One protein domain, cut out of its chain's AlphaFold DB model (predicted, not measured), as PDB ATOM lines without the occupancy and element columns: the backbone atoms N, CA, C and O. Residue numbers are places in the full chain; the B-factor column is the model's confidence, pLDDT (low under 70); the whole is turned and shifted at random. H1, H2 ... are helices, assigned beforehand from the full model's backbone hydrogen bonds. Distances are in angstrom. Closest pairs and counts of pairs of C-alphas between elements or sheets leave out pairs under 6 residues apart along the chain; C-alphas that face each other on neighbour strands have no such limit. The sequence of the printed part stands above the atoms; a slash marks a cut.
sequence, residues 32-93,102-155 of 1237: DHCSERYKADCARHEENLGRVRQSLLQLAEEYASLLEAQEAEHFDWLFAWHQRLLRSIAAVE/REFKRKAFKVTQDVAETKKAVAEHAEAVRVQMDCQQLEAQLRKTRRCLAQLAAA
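Overview. This is residues 32 to 93 and 102 to 155 of the 1237 residues of the protein "Mdn1 protein" of Symbiodinium sp. CCMP2592 (UniProt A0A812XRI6). What shape is this? Two long helices, H1 then H2, make a narrow V, near each other toward the cut, with residues 32 to 56 and 134 to 155 sticking out. How large is it? The printed part has 116 residues, all helix, extended, with radius of gyration of the C-alphas 25.7 A and spans 88 by 28 by 19 A.

Along the chain. Where is H1? H1, residues 32 to 93, begins at C-alpha 32 (187.266, 167.274, 223.699) and measures 89.5 A from first to last C-alpha. Where is H2? H2, residues 102 to 155, measures 79.6 A and ends at C-alpha 155 (191.807, 188.980, 211.165).

Arrangement. Do they meet? H1, with residues 75 to 89 alone, and H2, with 105 to 119 alone, only just touch, with 3 pairs of C-alphas within 8 A; the closest C-alphas, of His 82 and Thr 112, are 7.3 A apart. They run opposite ways at a shallow tilt of 23 degrees. And their backbones? O i to N i+4 pairs are within hydrogen-bond range in 57 of 58 in H1 and 49 of 50 in H2.

Size, cuts and confidence. Is there a cut? The link across the cut, residues 94 to 101, is not printed; C-alphas 93 and 102 are 10.6 A apart. Where is confidence low? Residues 32 and 93 have pLDDT under 70.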
ATOM      1  N   ASP A  32     187.256 165.934 224.303       69.25
ATOM      2  CA  ASP A  32     187.266 167.274 223.699       69.25
ATOM      3  C   ASP A  32     186.041 168.105 224.107       69.25
ATOM      4  O   ASP A  32     186.174 169.267 224.491       69.25
ATOM      5  N   HIS A  33     184.846 167.507 224.118       72.00
ATOM      6  CA  HIS A  33     183.625 168.225 224.493       72.00
ATOM      7  C   HIS A  33     183.592 168.599 225.987       72.00
ATOM      8  O   HIS A  33     183.060 169.646 226.366       72.00
ATOM      9  N   CYS A  34     184.222 167.792 226.850       78.44
ATOM     10  CA  CYS A  34     184.481 168.169 228.240       78.44
ATOM     11  C   CYS A  34     185.532 169.290 228.341       78.44
ATOM     12  O   CYS A  34     185.347 170.213 229.135       78.44
ATOM     13  N   SER A  35     186.580 169.265 227.509       82.94
ATOM     14  CA  SER A  35     187.604 170.317 227.433       82.94
ATOM     15  C   SER A  35     187.023 171.671 227.006       82.94
ATOM     16  O   SER A  35     187.294 172.688 227.645       82.94
ATOM     17  N   GLU A  36     186.192 171.708 225.960       82.38
ATOM     18  CA  GLU A  36     185.521 172.934 225.506       82.38
ATOM     19  C   GLU A  36     184.545 173.483 226.545       82.38
ATOM     20  O   GLU A  36     184.549 174.686 226.820       82.38
ATOM     21  N   ARG A  37     183.746 172.614 227.175       87.62
ATOM     22  CA  ARG A  37     182.816 173.028 228.230       87.62
ATOM     23  C   ARG A  37     183.553 173.603 229.439       87.62
ATOM     24  O   ARG A  37     183.175 174.668 229.914       87.62
ATOM     25  N   TYR A  38     184.643 172.964 229.867       87.62
ATOM     26  CA  TYR A  38     185.503 173.476 230.936       87.62
ATOM     27  C   TYR A  38     186.098 174.848 230.581       87.62
ATOM     28  O   TYR A  38     185.982 175.780 231.370       87.62
ATOM     29  N   LYS A  39     186.632 175.028 229.363       88.19
ATOM     30  CA  LYS A  39     187.128 176.333 228.876       88.19
ATOM     31  C   LYS A  39     186.033 177.410 228.884       88.19
ATOM     32  O   LYS A  39     186.292 178.537 229.304       88.19
ATOM     33  N   ALA A  40     184.814 177.075 228.457       86.88
ATOM     34  CA  ALA A  40     183.674 177.994 228.468       86.88
ATOM     35  C   ALA A  40     183.214 178.359 229.893       86.88
ATOM     36  O   ALA A  40     182.819 179.500 230.140       86.88
ATOM     37  N   ASP A  41     183.286 177.420 230.836       87.88
ATOM     38  CA  ASP A  41     182.943 177.654 232.240       87.88
ATOM     39  C   ASP A  41     184.035 178.454 232.973       87.88
ATOM     40  O   ASP A  41     183.702 179.394 233.696       87.88
ATOM     41  N   CYS A  42     185.321 178.215 232.690       83.12
ATOM     42  CA  CYS A  42     186.424 179.078 233.128       83.12
ATOM     43  C   CYS A  42     186.273 180.512 232.600       83.12
ATOM     44  O   CYS A  42     186.331 181.453 233.388       83.12
ATOM     45  N   ALA A  43     185.998 180.697 231.304       85.50
ATOM     46  CA  ALA A  43     185.798 182.025 230.715       85.50
ATOM     47  C   ALA A  43     184.598 182.772 231.335       85.50
ATOM     48  O   ALA A  43     184.677 183.974 231.594       85.50
ATOM     49  N   ARG A  44     183.501 182.063 231.645       87.06
ATOM     50  CA  ARG A  44     182.373 182.628 232.409       87.06
ATOM     51  C   ARG A  44     182.762 182.985 233.844       87.06
ATOM     52  O   ARG A  44     182.296 184.000 234.361       87.06
ATOM     53  N   HIS A  45     183.613 182.188 234.487       81.62
ATOM     54  CA  HIS A  45     184.079 182.472 235.841       81.62
ATOM     55  C   HIS A  45     185.020 183.686 235.888       81.62
ATOM     56  O   HIS A  45     184.890 184.508 236.796       81.62
ATOM     57  N   GLU A  46     185.902 183.854 234.898       83.69
ATOM     58  CA  GLU A  46     186.716 185.064 234.719       83.69
ATOM     59  C   GLU A  46     185.852 186.302 234.454       83.69
ATOM     60  O   GLU A  46     186.088 187.349 235.058       83.69
ATOM     61  N   GLU A  47     184.822 186.199 233.604       85.69
ATOM     62  CA  GLU A  47     183.906 187.319 233.356       85.69
ATOM     63  C   GLU A  47     183.166 187.726 234.640       85.69
ATOM     64  O   GLU A  47     183.097 188.912 234.969       85.69
ATOM     65  N   ASN A  48     182.670 186.753 235.410       82.56
ATOM     66  CA  ASN A  48     182.009 187.006 236.690       82.56
ATOM     67  C   ASN A  48     182.964 187.619 237.729       82.56
ATOM     68  O   ASN A  48     182.587 188.581 238.394       82.56
ATOM     69  N   LEU A  49     184.210 187.141 237.829       82.75
ATOM     70  CA  LEU A  49     185.240 187.751 238.683       82.75
ATOM     71  C   LEU A  49     185.576 189.183 238.237       82.75
ATOM     72  O   LEU A  49     185.773 190.058 239.080       82.75
ATOM     73  N   GLY A  50     185.589 189.449 236.928       82.19
ATOM     74  CA  GLY A  50     185.731 190.793 236.369       82.19
ATOM     75  C   GLY A  50     184.586 191.724 236.775       82.19
ATOM     76  O   GLY A  50     184.842 192.848 237.202       82.19
ATOM     77  N   ARG A  51     183.335 191.244 236.717       81.06
ATOM     78  CA  ARG A  51     182.153 191.992 237.179       81.06
ATOM     79  C   ARG A  51     182.207 192.270 238.684       81.06
ATOM     80  O   ARG A  51     182.018 193.412 239.077       81.06
ATOM     81  N   VAL A  52     182.532 191.270 239.512       82.19
ATOM     82  CA  VAL A  52     182.663 191.437 240.974       82.19
ATOM     83  C   VAL A  52     183.754 192.452 241.321       82.19
ATOM     84  O   VAL A  52     183.512 193.345 242.127       82.19
ATOM     85  N   ARG A  53     184.926 192.389 240.672       80.56
ATOM     86  CA  ARG A  53     185.984 193.403 240.839       80.56
ATOM     87  C   ARG A  53     185.519 194.801 240.429       80.56
ATOM     88  O   ARG A  53     185.846 195.760 241.116       80.56
ATOM     89  N   GLN A  54     184.749 194.923 239.347       77.88
ATOM     90  CA  GLN A  54     184.203 196.213 238.925       77.88
ATOM     91  C   GLN A  54     183.189 196.763 239.941       77.88
ATOM     92  O   GLN A  54     183.282 197.933 240.295       77.88
ATOM     93  N   SER A  55     182.284 195.934 240.468       82.12
ATOM     94  CA  SER A  55     181.341 196.351 241.514       82.12
ATOM     95  C   SER A  55     182.034 196.723 242.828       82.12
ATOM     96  O   SER A  55     181.619 197.684 243.461       82.12
ATOM     97  N   LEU A  56     183.110 196.029 243.217       80.12
ATOM     98  CA  LEU A  56     183.912 196.399 244.392       80.12
ATOM     99  C   LEU A  56     184.628 197.746 244.213       80.12
ATOM    100  O   LEU A  56     184.685 198.524 245.160       80.12
ATOM    101  N   LEU A  57     185.131 198.049 243.011       78.12
ATOM    102  CA  LEU A  57     185.713 199.362 242.707       78.12
ATOM    103  C   LEU A  57     184.660 200.480 242.740       78.12
ATOM    104  O   LEU A  57     184.943 201.545 243.272       78.12
ATOM    105  N   GLN A  58     183.446 200.229 242.240       78.94
ATOM    106  CA  GLN A  58     182.341 201.192 242.342       78.94
ATOM    107  C   GLN A  58     181.914 201.418 243.798       78.94
ATOM    108  O   GLN A  58     181.740 202.559 244.204       78.94
ATOM    109  N   LEU A  59     181.829 200.357 244.608       82.06
ATOM    110  CA  LEU A  59     181.512 200.480 246.035       82.06
ATOM    111  C   LEU A  59     182.601 201.257 246.799       82.06
ATOM    112  O   LEU A  59     182.292 201.993 247.729       82.06
ATOM    113  N   ALA A  60     183.870 201.121 246.398       76.56
ATOM    114  CA  ALA A  60     184.976 201.902 246.949       76.56
ATOM    115  C   ALA A  60     184.934 203.381 246.512       76.56
ATOM    116  O   ALA A  60     185.240 204.253 247.318       76.56
ATOM    117  N   GLU A  61     184.524 203.672 245.274       78.62
ATOM    118  CA  GLU A  61     184.310 205.034 244.756       78.62
ATOM    119  C   GLU A  61     183.130 205.727 245.469       78.62
ATOM    120  O   GLU A  61     183.242 206.880 245.893       78.62
ATOM    121  N   GLU A  62     182.030 205.002 245.695       83.44
ATOM    122  CA  GLU A  62     180.876 205.447 246.488       83.44
ATOM    123  C   GLU A  62     181.253 205.664 247.966       83.44
ATOM    124  O   GLU A  62     180.920 206.702 248.537       83.44
ATOM    125  N   TYR A  63     182.004 204.741 248.577       77.56
ATOM    126  CA  TYR A  63     182.463 204.860 249.967       77.56
ATOM    127  C   TYR A  63     183.470 206.003 250.166       77.56
ATOM    128  O   TYR A  63     183.350 206.754 251.130       77.56
ATOM    129  N   ALA A  64     184.410 206.196 249.236       74.69
ATOM    130  CA  ALA A  64     185.324 207.338 249.252       74.69
ATOM    131  C   ALA A  64     184.574 208.669 249.078       74.69
ATOM    132  O   ALA A  64     184.885 209.635 249.768       74.69
ATOM    133  N   SER A  65     183.545 208.711 248.224       76.81
ATOM    134  CA  SER A  65     182.691 209.896 248.053       76.81
ATOM    135  C   SER A  65     181.863 210.209 249.309       76.81
ATOM    136  O   SER A  65     181.686 211.376 249.653       76.81
ATOM    137  N   LEU A  66     181.371 209.179 250.009       74.75
ATOM    138  CA  LEU A  66     180.662 209.322 251.284       74.75
ATOM    139  C   LEU A  66     181.593 209.787 252.410       74.75
ATOM    140  O   LEU A  66     181.212 210.681 253.162       74.75
ATOM    141  N   LEU A  67     182.812 209.239 252.492       74.94
ATOM    142  CA  LEU A  67     183.850 209.714 253.410       74.94
ATOM    143  C   LEU A  67     184.206 211.175 253.130       74.94
ATOM    144  O   LEU A  67     184.103 211.993 254.035       74.94
ATOM    145  N   GLU A  68     184.538 211.534 251.885       78.44
ATOM    146  CA  GLU A  68     184.853 212.923 251.528       78.44
ATOM    147  C   GLU A  68     183.711 213.886 251.886       78.44
ATOM    148  O   GLU A  68     183.981 214.966 252.404       78.44
ATOM    149  N   ALA A  69     182.447 213.511 251.660       78.81
ATOM    150  CA  ALA A  69     181.298 214.343 252.020       78.81
ATOM    151  C   ALA A  69     181.121 214.477 253.543       78.81
ATOM    152  O   ALA A  69     181.068 215.593 254.066       78.81
ATOM    153  N   GLN A  70     181.062 213.353 254.264       80.00
ATOM    154  CA  GLN A  70     180.798 213.334 255.703       80.00
ATOM    155  C   GLN A  70     181.963 213.938 256.503       80.00
ATOM    156  O   GLN A  70     181.743 214.738 257.415       80.00
ATOM    157  N   GLU A  71     183.207 213.617 256.144       82.06
ATOM    158  CA  GLU A  71     184.385 214.219 256.765       82.06
ATOM    159  C   GLU A  71     184.505 215.706 256.420       82.06
ATOM    160  O   GLU A  71     184.825 216.488 257.314       82.06
ATOM    161  N   ALA A  72     184.213 216.146 255.188       79.44
ATOM    162  CA  ALA A  72     184.258 217.573 254.859       79.44
ATOM    163  C   ALA A  72     183.275 218.391 255.708       79.44
ATOM    164  O   ALA A  72     183.676 219.423 256.248       79.44
ATOM    165  N   GLU A  73     182.033 217.928 255.885       83.06
ATOM    166  CA  GLU A  73     181.050 218.610 256.736       83.06
ATOM    167  C   GLU A  73     181.482 218.634 258.211       83.06
ATOM    168  O   GLU A  73     181.468 219.698 258.837       83.06
ATOM    169  N   HIS A  74     181.959 217.509 258.760       80.75
ATOM    170  CA  HIS A  74     182.463 217.461 260.137       80.75
ATOM    171  C   HIS A  74     183.724 218.319 260.346       80.75
ATOM    172  O   HIS A  74     183.810 219.040 261.344       80.75
ATOM    173  N   PHE A  75     184.688 218.300 259.418       78.44
ATOM    174  CA  PHE A  75     185.903 219.114 259.502       78.44
ATOM    175  C   PHE A  75     185.628 220.605 259.296       78.44
ATOM    176  O   PHE A  75     186.260 221.418 259.968       78.44
ATOM    177  N   ASP A  76     184.724 220.998 258.395       80.31
ATOM    178  CA  ASP A  76     184.373 222.410 258.207       80.31
ATOM    179  C   ASP A  76     183.521 222.937 259.372       80.31
ATOM    180  O   ASP A  76     183.721 224.081 259.788       80.31
ATOM    181  N   TRP A  77     182.658 222.110 259.981       89.25
ATOM    182  CA  TRP A  77     181.977 222.450 261.235       89.25
ATOM    183  C   TRP A  77     182.968 222.608 262.396       89.25
ATOM    184  O   TRP A  77     182.959 223.646 263.061       89.25
ATOM    185  N   LEU A  78     183.872 221.639 262.600       81.06
ATOM    186  CA  LEU A  78     184.924 221.712 263.622       81.06
ATOM    187  C   LEU A  78     185.804 222.945 263.417       81.06
ATOM    188  O   LEU A  78     186.024 223.706 264.356       81.06
ATOM    189  N   PHE A  79     186.260 223.199 262.190       79.81
ATOM    190  CA  PHE A  79     187.087 224.361 261.876       79.81
ATOM    191  C   PHE A  79     186.328 225.678 262.079       79.81
ATOM    192  O   PHE A  79     186.887 226.622 262.636       79.81
ATOM    193  N   ALA A  80     185.046 225.760 261.702       80.12
ATOM    194  CA  ALA A  80     184.212 226.934 261.955       80.12
ATOM    195  C   ALA A  80     183.975 227.171 263.459       80.12
ATOM    196  O   ALA A  80     184.037 228.318 263.912       80.12
ATOM    197  N   TRP A  81     183.759 226.107 264.238       89.81
ATOM    198  CA  TRP A  81     183.643 226.161 265.695       89.81
ATOM    199  C   TRP A  81     184.952 226.628 266.342       89.81
ATOM    200  O   TRP A  81     184.941 227.587 267.114       89.81
ATOM    201  N   HIS A  82     186.092 226.053 265.951       81.31
ATOM    202  CA  HIS A  82     187.415 226.417 266.471       81.31
ATOM    203  C   HIS A  82     187.804 227.854 266.090       81.31
ATOM    204  O   HIS A  82     188.331 228.599 266.910       81.31
ATOM    205  N   GLN A  83     187.458 228.303 264.879       81.25
ATOM    206  CA  GLN A  83     187.598 229.699 264.444       81.25
ATOM    207  C   GLN A  83     186.703 230.665 265.235       81.25
ATOM    208  O   GLN A  83     187.093 231.810 265.470       81.25
ATOM    209  N   ARG A  84     185.508 230.232 265.656       85.06
ATOM    210  CA  ARG A  84     184.617 231.020 266.522       85.06
ATOM    211  C   ARG A  84     185.171 231.089 267.946       85.06
ATOM    212  O   ARG A  84     185.244 232.179 268.504       85.06
ATOM    213  N   LEU A  85     185.651 229.963 268.475       84.19
ATOM    214  CA  LEU A  85     186.333 229.858 269.764       84.19
ATOM    215  C   LEU A  85     187.569 230.771 269.817       84.19
ATOM    216  O   LEU A  85     187.690 231.566 270.744       84.19
ATOM    217  N   LEU A  86     188.439 230.734 268.801       83.19
ATOM    218  CA  LEU A  86     189.623 231.598 268.704       83.19
ATOM    219  C   LEU A  86     189.267 233.095 268.676       83.19
ATOM    220  O   LEU A  86     189.955 233.887 269.316       83.19
ATOM    221  N   ARG A  87     188.174 233.495 268.009       85.31
ATOM    222  CA  ARG A  87     187.694 234.892 268.031       85.31
ATOM    223  C   ARG A  87     187.165 235.306 269.401       85.31
ATOM    224  O   ARG A  87     187.528 236.379 269.872       85.31
ATOM    225  N   SER A  88     186.383 234.460 270.075       81.50
ATOM    226  CA  SER A  88     185.952 234.722 271.458       81.50
ATOM    227  C   SER A  88     187.148 234.824 272.415       81.50
ATOM    228  O   SER A  88     187.194 235.700 273.273       81.50
ATOM    229  N   ILE A  89     188.159 233.972 272.227       81.44
ATOM    230  CA  ILE A  89     189.413 233.958 272.993       81.44
ATOM    231  C   ILE A  89     190.272 235.224 272.765       81.44
ATOM    232  O   ILE A  89     191.024 235.618 273.665       81.44
ATOM    233  N   ALA A  90     190.169 235.851 271.588       82.69
ATOM    234  CA  ALA A  90     190.802 237.133 271.266       82.69
ATOM    235  C   ALA A  90     190.007 238.330 271.826       82.69
ATOM    236  O   ALA A  90     190.586 239.225 272.430       82.69
ATOM    237  N   ALA A  91     188.672 238.316 271.729       82.50
ATOM    238  CA  ALA A  91     187.814 239.373 272.281       82.50
ATOM    239  C   ALA A  91     187.971 239.554 273.810       82.50
ATOM    240  O   ALA A  91     187.787 240.649 274.334       82.50
ATOM    241  N   VAL A  92     188.366 238.494 274.525       78.44
ATOM    242  CA  VAL A  92     188.618 238.499 275.980       78.44
ATOM    243  C   VAL A  92     190.012 239.060 276.356       78.44
ATOM    244  O   VAL A  92     190.331 239.184 277.536       78.44
ATOM    245  N   GLU A  93     190.865 239.457 275.400       66.69
ATOM    246  CA  GLU A  93     192.230 239.952 275.685       66.69
ATOM    247  C   GLU A  93     192.311 241.329 276.373       66.69
ATOM    248  O   GLU A  93     193.388 241.713 276.824       66.69
ATOM    249  N   ARG A 102     197.148 231.639 279.083       84.31
ATOM    250  CA  ARG A 102     198.251 231.534 278.109       84.31
ATOM    251  C   ARG A 102     198.693 230.092 277.862       84.31
ATOM    252  O   ARG A 102     199.250 229.803 276.803       84.31
ATOM    253  N   GLU A 103     198.457 229.168 278.787       86.94
ATOM    254  CA  GLU A 103     198.630 227.737 278.524       86.94
ATOM    255  C   GLU A 103     197.452 227.153 277.732       86.94
ATOM    256  O   GLU A 103     197.678 226.483 276.725       86.94
ATOM    257  N   PHE A 104     196.215 227.490 278.107       86.88
ATOM    258  CA  PHE A 104     195.003 227.132 277.368       86.88
ATOM    259  C   PHE A 104     195.076 227.594 275.909       86.88
ATOM    260  O   PHE A 104     194.873 226.784 275.008       86.88
ATOM    261  N   LYS A 105     195.495 228.846 275.656       84.50
ATOM    262  CA  LYS A 105     195.765 229.352 274.298       84.50
ATOM    263  C   LYS A 105     196.755 228.487 273.525       84.50
ATOM    264  O   LYS A 105     196.476 228.144 272.383       84.50
ATOM    265  N   ARG A 106     197.885 228.098 274.127       88.06
ATOM    266  CA  ARG A 106     198.895 227.253 273.460       88.06
ATOM    267  C   ARG A 106     198.368 225.848 273.157       88.06
ATOM    268  O   ARG A 106     198.610 225.345 272.065       88.06
ATOM    269  N   LYS A 107     197.591 225.252 274.068       88.75
ATOM    270  CA  LYS A 107     196.912 223.960 273.849       88.75
ATOM    271  C   LYS A 107     195.864 224.054 272.733       88.75
ATOM    272  O   LYS A 107     195.903 223.254 271.804       88.75
ATOM    273  N   ALA A 108     194.998 225.069 272.757       84.12
ATOM    274  CA  ALA A 108     193.991 225.303 271.719       84.12
ATOM    275  C   ALA A 108     194.617 225.570 270.337       84.12
ATOM    276  O   ALA A 108     194.150 225.029 269.335       84.12
ATOM    277  N   PHE A 109     195.699 226.358 270.279       86.31
ATOM    278  CA  PHE A 109     196.415 226.640 269.033       86.31
ATOM    279  C   PHE A 109     197.084 225.380 268.476       86.31
ATOM    280  O   PHE A 109     196.929 225.110 267.288       86.31
ATOM    281  N   LYS A 110     197.722 224.564 269.333       89.31
ATOM    282  CA  LYS A 110     198.275 223.268 268.920       89.31
ATOM    283  C   LYS A 110     197.190 222.344 268.359       89.31
ATOM    284  O   LYS A 110     197.363 221.848 267.258       89.31
ATOM    285  N   VAL A 111     196.045 222.193 269.030       87.12
ATOM    286  CA  VAL A 111     194.926 221.391 268.491       87.12
ATOM    287  C   VAL A 111     194.452 221.923 267.127       87.12
ATOM    288  O   VAL A 111     194.143 221.130 266.246       87.12
ATOM    289  N   THR A 112     194.464 223.245 266.896       84.19
ATOM    290  CA  THR A 112     194.177 223.809 265.557       84.19
ATOM    291  C   THR A 112     195.191 223.356 264.502       84.19
ATOM    292  O   THR A 112     194.811 223.096 263.362       84.19
ATOM    293  N   GLN A 113     196.475 223.283 264.865       88.31
ATOM    294  CA  GLN A 113     197.551 222.827 263.986       88.31
ATOM    295  C   GLN A 113     197.446 221.319 263.723       88.31
ATOM    296  O   GLN A 113     197.428 220.921 262.563       88.31
ATOM    297  N   ASP A 114     197.276 220.504 264.765       86.69
ATOM    298  CA  ASP A 114     197.119 219.049 264.660       86.69
ATOM    299  C   ASP A 114     195.905 218.684 263.758       86.69
ATOM    300  O   ASP A 114     195.983 217.781 262.921       86.69
ATOM    301  N   VAL A 115     194.795 219.440 263.845       83.69
ATOM    302  CA  VAL A 115     193.610 219.314 262.960       83.69
ATOM    303  C   VAL A 115     193.885 219.779 261.519       83.69
ATOM    304  O   VAL A 115     193.361 219.203 260.565       83.69
ATOM    305  N   ALA A 116     194.715 220.807 261.319       83.06
ATOM    306  CA  ALA A 116     195.097 221.263 259.981       83.06
ATOM    307  C   ALA A 116     196.065 220.288 259.281       83.06
ATOM    308  O   ALA A 116     195.940 220.049 258.079       83.06
ATOM    309  N   GLU A 117     197.003 219.701 260.027       89.50
ATOM    310  CA  GLU A 117     197.962 218.711 259.524       89.50
ATOM    311  C   GLU A 117     197.272 217.381 259.188       89.50
ATOM    312  O   GLU A 117     197.519 216.817 258.121       89.50
ATOM    313  N   THR A 118     196.325 216.927 260.016       87.00
ATOM    314  CA  THR A 118     195.487 215.753 259.703       87.00
ATOM    315  C   THR A 118     194.583 215.988 258.490       87.00
ATOM    316  O   THR A 118     194.586 215.159 257.583       87.00
ATOM    317  N   LYS A 119     193.897 217.139 258.379       85.06
ATOM    318  CA  LYS A 119     193.104 217.473 257.173       85.06
ATOM    319  C   LYS A 119     193.961 217.519 255.900       85.06
ATOM    320  O   LYS A 119     193.500 217.113 254.835       85.06
ATOM    321  N   LYS A 120     195.220 217.967 256.000       90.31
ATOM    322  CA  LYS A 120     196.190 217.917 254.893       90.31
ATOM    323  C   LYS A 120     196.567 216.474 254.528       90.31
ATOM    324  O   LYS A 120     196.531 216.137 253.351       90.31
ATOM    325  N   ALA A 121     196.873 215.627 255.511       86.88
ATOM    326  CA  ALA A 121     197.230 214.226 255.279       86.88
ATOM    327  C   ALA A 121     196.079 213.413 254.650       86.88
ATOM    328  O   ALA A 121     196.317 212.621 253.740       86.88
ATOM    329  N   VAL A 122     194.830 213.652 255.073       83.62
ATOM    330  CA  VAL A 122     193.632 213.047 254.457       83.62
ATOM    331  C   VAL A 122     193.481 213.490 252.998       83.62
ATOM    332  O   VAL A 122     193.275 212.648 252.125       83.62
ATOM    333  N   ALA A 123     193.658 214.782 252.698       81.50
ATOM    334  CA  ALA A 123     193.601 215.284 251.323       81.50
ATOM    335  C   ALA A 123     194.706 214.690 250.423       81.50
ATOM    336  O   ALA A 123     194.431 214.301 249.289       81.50
ATOM    337  N   GLU A 124     195.935 214.561 250.935       88.38
ATOM    338  CA  GLU A 124     197.055 213.925 250.223       88.38
ATOM    339  C   GLU A 124     196.802 212.421 249.988       88.38
ATOM    340  O   GLU A 124     197.102 211.905 248.909       88.38
ATOM    341  N   HIS A 125     196.174 211.721 250.941       86.69
ATOM    342  CA  HIS A 125     195.762 210.325 250.760       86.69
ATOM    343  C   HIS A 125     194.635 210.182 249.719       86.69
ATOM    344  O   HIS A 125     194.696 209.277 248.880       86.69
ATOM    345  N   ALA A 126     193.635 211.068 249.731       78.25
ATOM    346  CA  ALA A 126     192.543 211.064 248.757       78.25
ATOM    347  C   ALA A 126     193.051 211.327 247.327       78.25
ATOM    348  O   ALA A 126     192.660 210.624 246.392       78.25
ATOM    349  N   GLU A 127     193.981 212.274 247.144       86.50
ATOM    350  CA  GLU A 127     194.631 212.510 245.848       86.50
ATOM    351  C   GLU A 127     195.418 211.273 245.375       86.50
ATOM    352  O   GLU A 127     195.265 210.856 244.224       86.50
ATOM    353  N   ALA A 128     196.168 210.611 246.264       81.69
ATOM    354  CA  ALA A 128     196.889 209.379 245.933       81.69
ATOM    355  C   ALA A 128     195.956 208.228 245.494       81.69
ATOM    356  O   ALA A 128     196.255 207.536 244.518       81.69
ATOM    357  N   VAL A 129     194.806 208.046 246.156       81.50
ATOM    358  CA  VAL A 129     193.804 207.022 245.789       81.50
ATOM    359  C   VAL A 129     193.166 207.324 244.430       81.50
ATOM    360  O   VAL A 129     193.033 206.421 243.600       81.50
ATOM    361  N   ARG A 130     192.837 208.593 244.155       81.88
ATOM    362  CA  ARG A 130     192.309 209.030 242.850       81.88
ATOM    363  C   ARG A 130     193.313 208.762 241.722       81.88
ATOM    364  O   ARG A 130     192.954 208.136 240.726       81.88
ATOM    365  N   VAL A 131     194.586 209.125 241.912       84.69
ATOM    366  CA  VAL A 131     195.671 208.829 240.953       84.69
ATOM    367  C   VAL A 131     195.834 207.317 240.742       84.69
ATOM    368  O   VAL A 131     195.981 206.865 239.606       84.69
ATOM    369  N   GLN A 132     195.739 206.509 241.804       86.69
ATOM    370  CA  GLN A 132     195.793 205.049 241.699       86.69
ATOM    371  C   GLN A 132     194.615 204.476 240.886       86.69
ATOM    372  O   GLN A 132     194.825 203.569 240.071       86.69
ATOM    373  N   MET A 133     193.396 205.004 241.053       79.31
ATOM    374  CA  MET A 133     192.240 204.625 240.232       79.31
ATOM    375  C   MET A 133     192.412 205.031 238.764       79.31
ATOM    376  O   MET A 133     192.188 204.196 237.887       79.31
ATOM    377  N   ASP A 134     192.861 206.254 238.474       83.88
ATOM    378  CA  ASP A 134     193.105 206.715 237.099       83.88
ATOM    379  C   ASP A 134     194.156 205.850 236.385       83.88
ATOM    380  O   ASP A 134     193.958 205.441 235.234       83.88
ATOM    381  N   CYS A 135     195.233 205.465 237.078       79.69
ATOM    382  CA  CYS A 135     196.213 204.509 236.560       79.69
ATOM    383  C   CYS A 135     195.583 203.141 236.239       79.69
ATOM    384  O   CYS A 135     195.834 202.592 235.163       79.69
ATOM    385  N   GLN A 136     194.720 202.600 237.109       85.25
ATOM    386  CA  GLN A 136     194.011 201.339 236.839       85.25
ATOM    387  C   GLN A 136     193.015 201.455 235.672       85.25
ATOM    388  O   GLN A 136     192.891 200.520 234.872       85.25
ATOM    389  N   GLN A 137     192.337 202.597 235.517       83.38
ATOM    390  CA  GLN A 137     191.471 202.858 234.363       83.38
ATOM    391  C   GLN A 137     192.280 202.920 233.059       83.38
ATOM    392  O   GLN A 137     191.886 202.304 232.063       83.38
ATOM    393  N   LEU A 138     193.437 203.589 233.063       81.19
ATOM    394  CA  LEU A 138     194.360 203.629 231.926       81.19
ATOM    395  C   LEU A 138     194.894 202.232 231.575       81.19
ATOM    396  O   LEU A 138     194.849 201.844 230.405       81.19
ATOM    397  N   GLU A 139     195.294 201.418 232.560       83.94
ATOM    398  CA  GLU A 139     195.647 200.013 232.322       83.94
ATOM    399  C   GLU A 139     194.491 199.217 231.700       83.94
ATOM    400  O   GLU A 139     194.704 198.421 230.782       83.94
ATOM    401  N   ALA A 140     193.256 199.406 232.177       83.19
ATOM    402  CA  ALA A 140     192.085 198.714 231.647       83.19
ATOM    403  C   ALA A 140     191.803 199.100 230.182       83.19
ATOM    404  O   ALA A 140     191.485 198.223 229.368       83.19
ATOM    405  N   GLN A 141     191.988 200.374 229.815       82.94
ATOM    406  CA  GLN A 141     191.929 200.828 228.422       82.94
ATOM    407  C   GLN A 141     193.074 200.230 227.589       82.94
ATOM    408  O   GLN A 141     192.812 199.691 226.516       82.94
ATOM    409  N   LEU A 142     194.314 200.215 228.088       82.38
ATOM    410  CA  LEU A 142     195.463 199.614 227.392       82.38
ATOM    411  C   LEU A 142     195.301 198.094 227.192       82.38
ATOM    412  O   LEU A 142     195.579 197.568 226.114       82.38
ATOM    413  N   ARG A 143     194.764 197.368 228.180       84.88
ATOM    414  CA  ARG A 143     194.390 195.943 228.051       84.88
ATOM    415  C   ARG A 143     193.229 195.729 227.072       84.88
ATOM    416  O   ARG A 143     193.052 194.623 226.557       84.88
ATOM    417  N   LYS A 144     192.410 196.748 226.803       87.88
ATOM    418  CA  LYS A 144     191.334 196.705 225.803       87.88
ATOM    419  C   LYS A 144     191.860 197.007 224.397       87.88
ATOM    420  O   LYS A 144     191.580 196.225 223.494       87.88
ATOM    421  N   THR A 145     192.676 198.046 224.212       82.38
ATOM    422  CA  THR A 145     193.292 198.365 222.911       82.38
ATOM    423  C   THR A 145     194.233 197.255 222.449       82.38
ATOM    424  O   THR A 145     194.112 196.816 221.308       82.38
ATOM    425  N   ARG A 146     195.066 196.688 223.339       87.00
ATOM    426  CA  ARG A 146     195.891 195.498 223.038       87.00
ATOM    427  C   ARG A 146     195.050 194.306 222.557       87.00
ATOM    428  O   ARG A 146     195.431 193.653 221.592       87.00
ATOM    429  N   ARG A 147     193.875 194.052 223.156       87.69
ATOM    430  CA  ARG A 147     192.947 192.998 222.691       87.69
ATOM    431  C   ARG A 147     192.336 193.309 221.322       87.69
ATOM    432  O   ARG A 147     192.264 192.407 220.493       87.69
ATOM    433  N   CYS A 148     191.957 194.558 221.047       82.44
ATOM    434  CA  CYS A 148     191.478 194.961 219.719       82.44
ATOM    435  C   CYS A 148     192.571 194.836 218.641       82.44
ATOM    436  O   CYS A 148     192.294 194.342 217.552       82.44
ATOM    437  N   LEU A 149     193.819 195.206 218.950       83.75
ATOM    438  CA  LEU A 149     194.964 195.041 218.046       83.75
ATOM    439  C   LEU A 149     195.277 193.560 217.780       83.75
ATOM    440  O   LEU A 149     195.481 193.181 216.631       83.75
ATOM    441  N   ALA A 150     195.228 192.702 218.805       84.62
ATOM    442  CA  ALA A 150     195.386 191.255 218.638       84.62
ATOM    443  C   ALA A 150     194.260 190.636 217.782       84.62
ATOM    444  O   ALA A 150     194.524 189.792 216.928       84.62
ATOM    445  N   GLN A 151     193.011 191.088 217.955       85.75
ATOM    446  CA  GLN A 151     191.887 190.681 217.103       85.75
ATOM    447  C   GLN A 151     192.067 191.140 215.649       85.75
ATOM    448  O   GLN A 151     191.798 190.360 214.736       85.75
ATOM    449  N   LEU A 152     192.564 192.362 215.427       85.44
ATOM    450  CA  LEU A 152     192.875 192.881 214.094       85.44
ATOM    451  C   LEU A 152     193.999 192.073 213.426       85.44
ATOM    452  O   LEU A 152     193.842 191.654 212.284       85.44
ATOM    453  N   ALA A 153     195.080 191.764 214.146       84.19
ATOM    454  CA  ALA A 153     196.158 190.906 213.652       84.19
ATOM    455  C   ALA A 153     195.653 189.490 213.305       84.19
ATOM    456  O   ALA A 153     195.955 188.963 212.236       84.19
ATOM    457  N   ALA A 154     194.803 188.894 214.149       86.12
ATOM    458  CA  ALA A 154     194.176 187.595 213.886       86.12
ATOM    459  C   ALA A 154     193.137 187.621 212.743       86.12
ATOM    460  O   ALA A 154     192.791 186.569 212.200       86.12
ATOM    461  N   ALA A 155     192.612 188.792 212.373       82.06
ATOM    462  CA  ALA A 155     191.807 188.980 211.165       82.06
ATOM    463  C   ALA A 155     192.697 189.162 209.922       82.06
ATOM    464  O   ALA A 155     192.427 188.562 208.885       82.06
TER     465      ALA A 155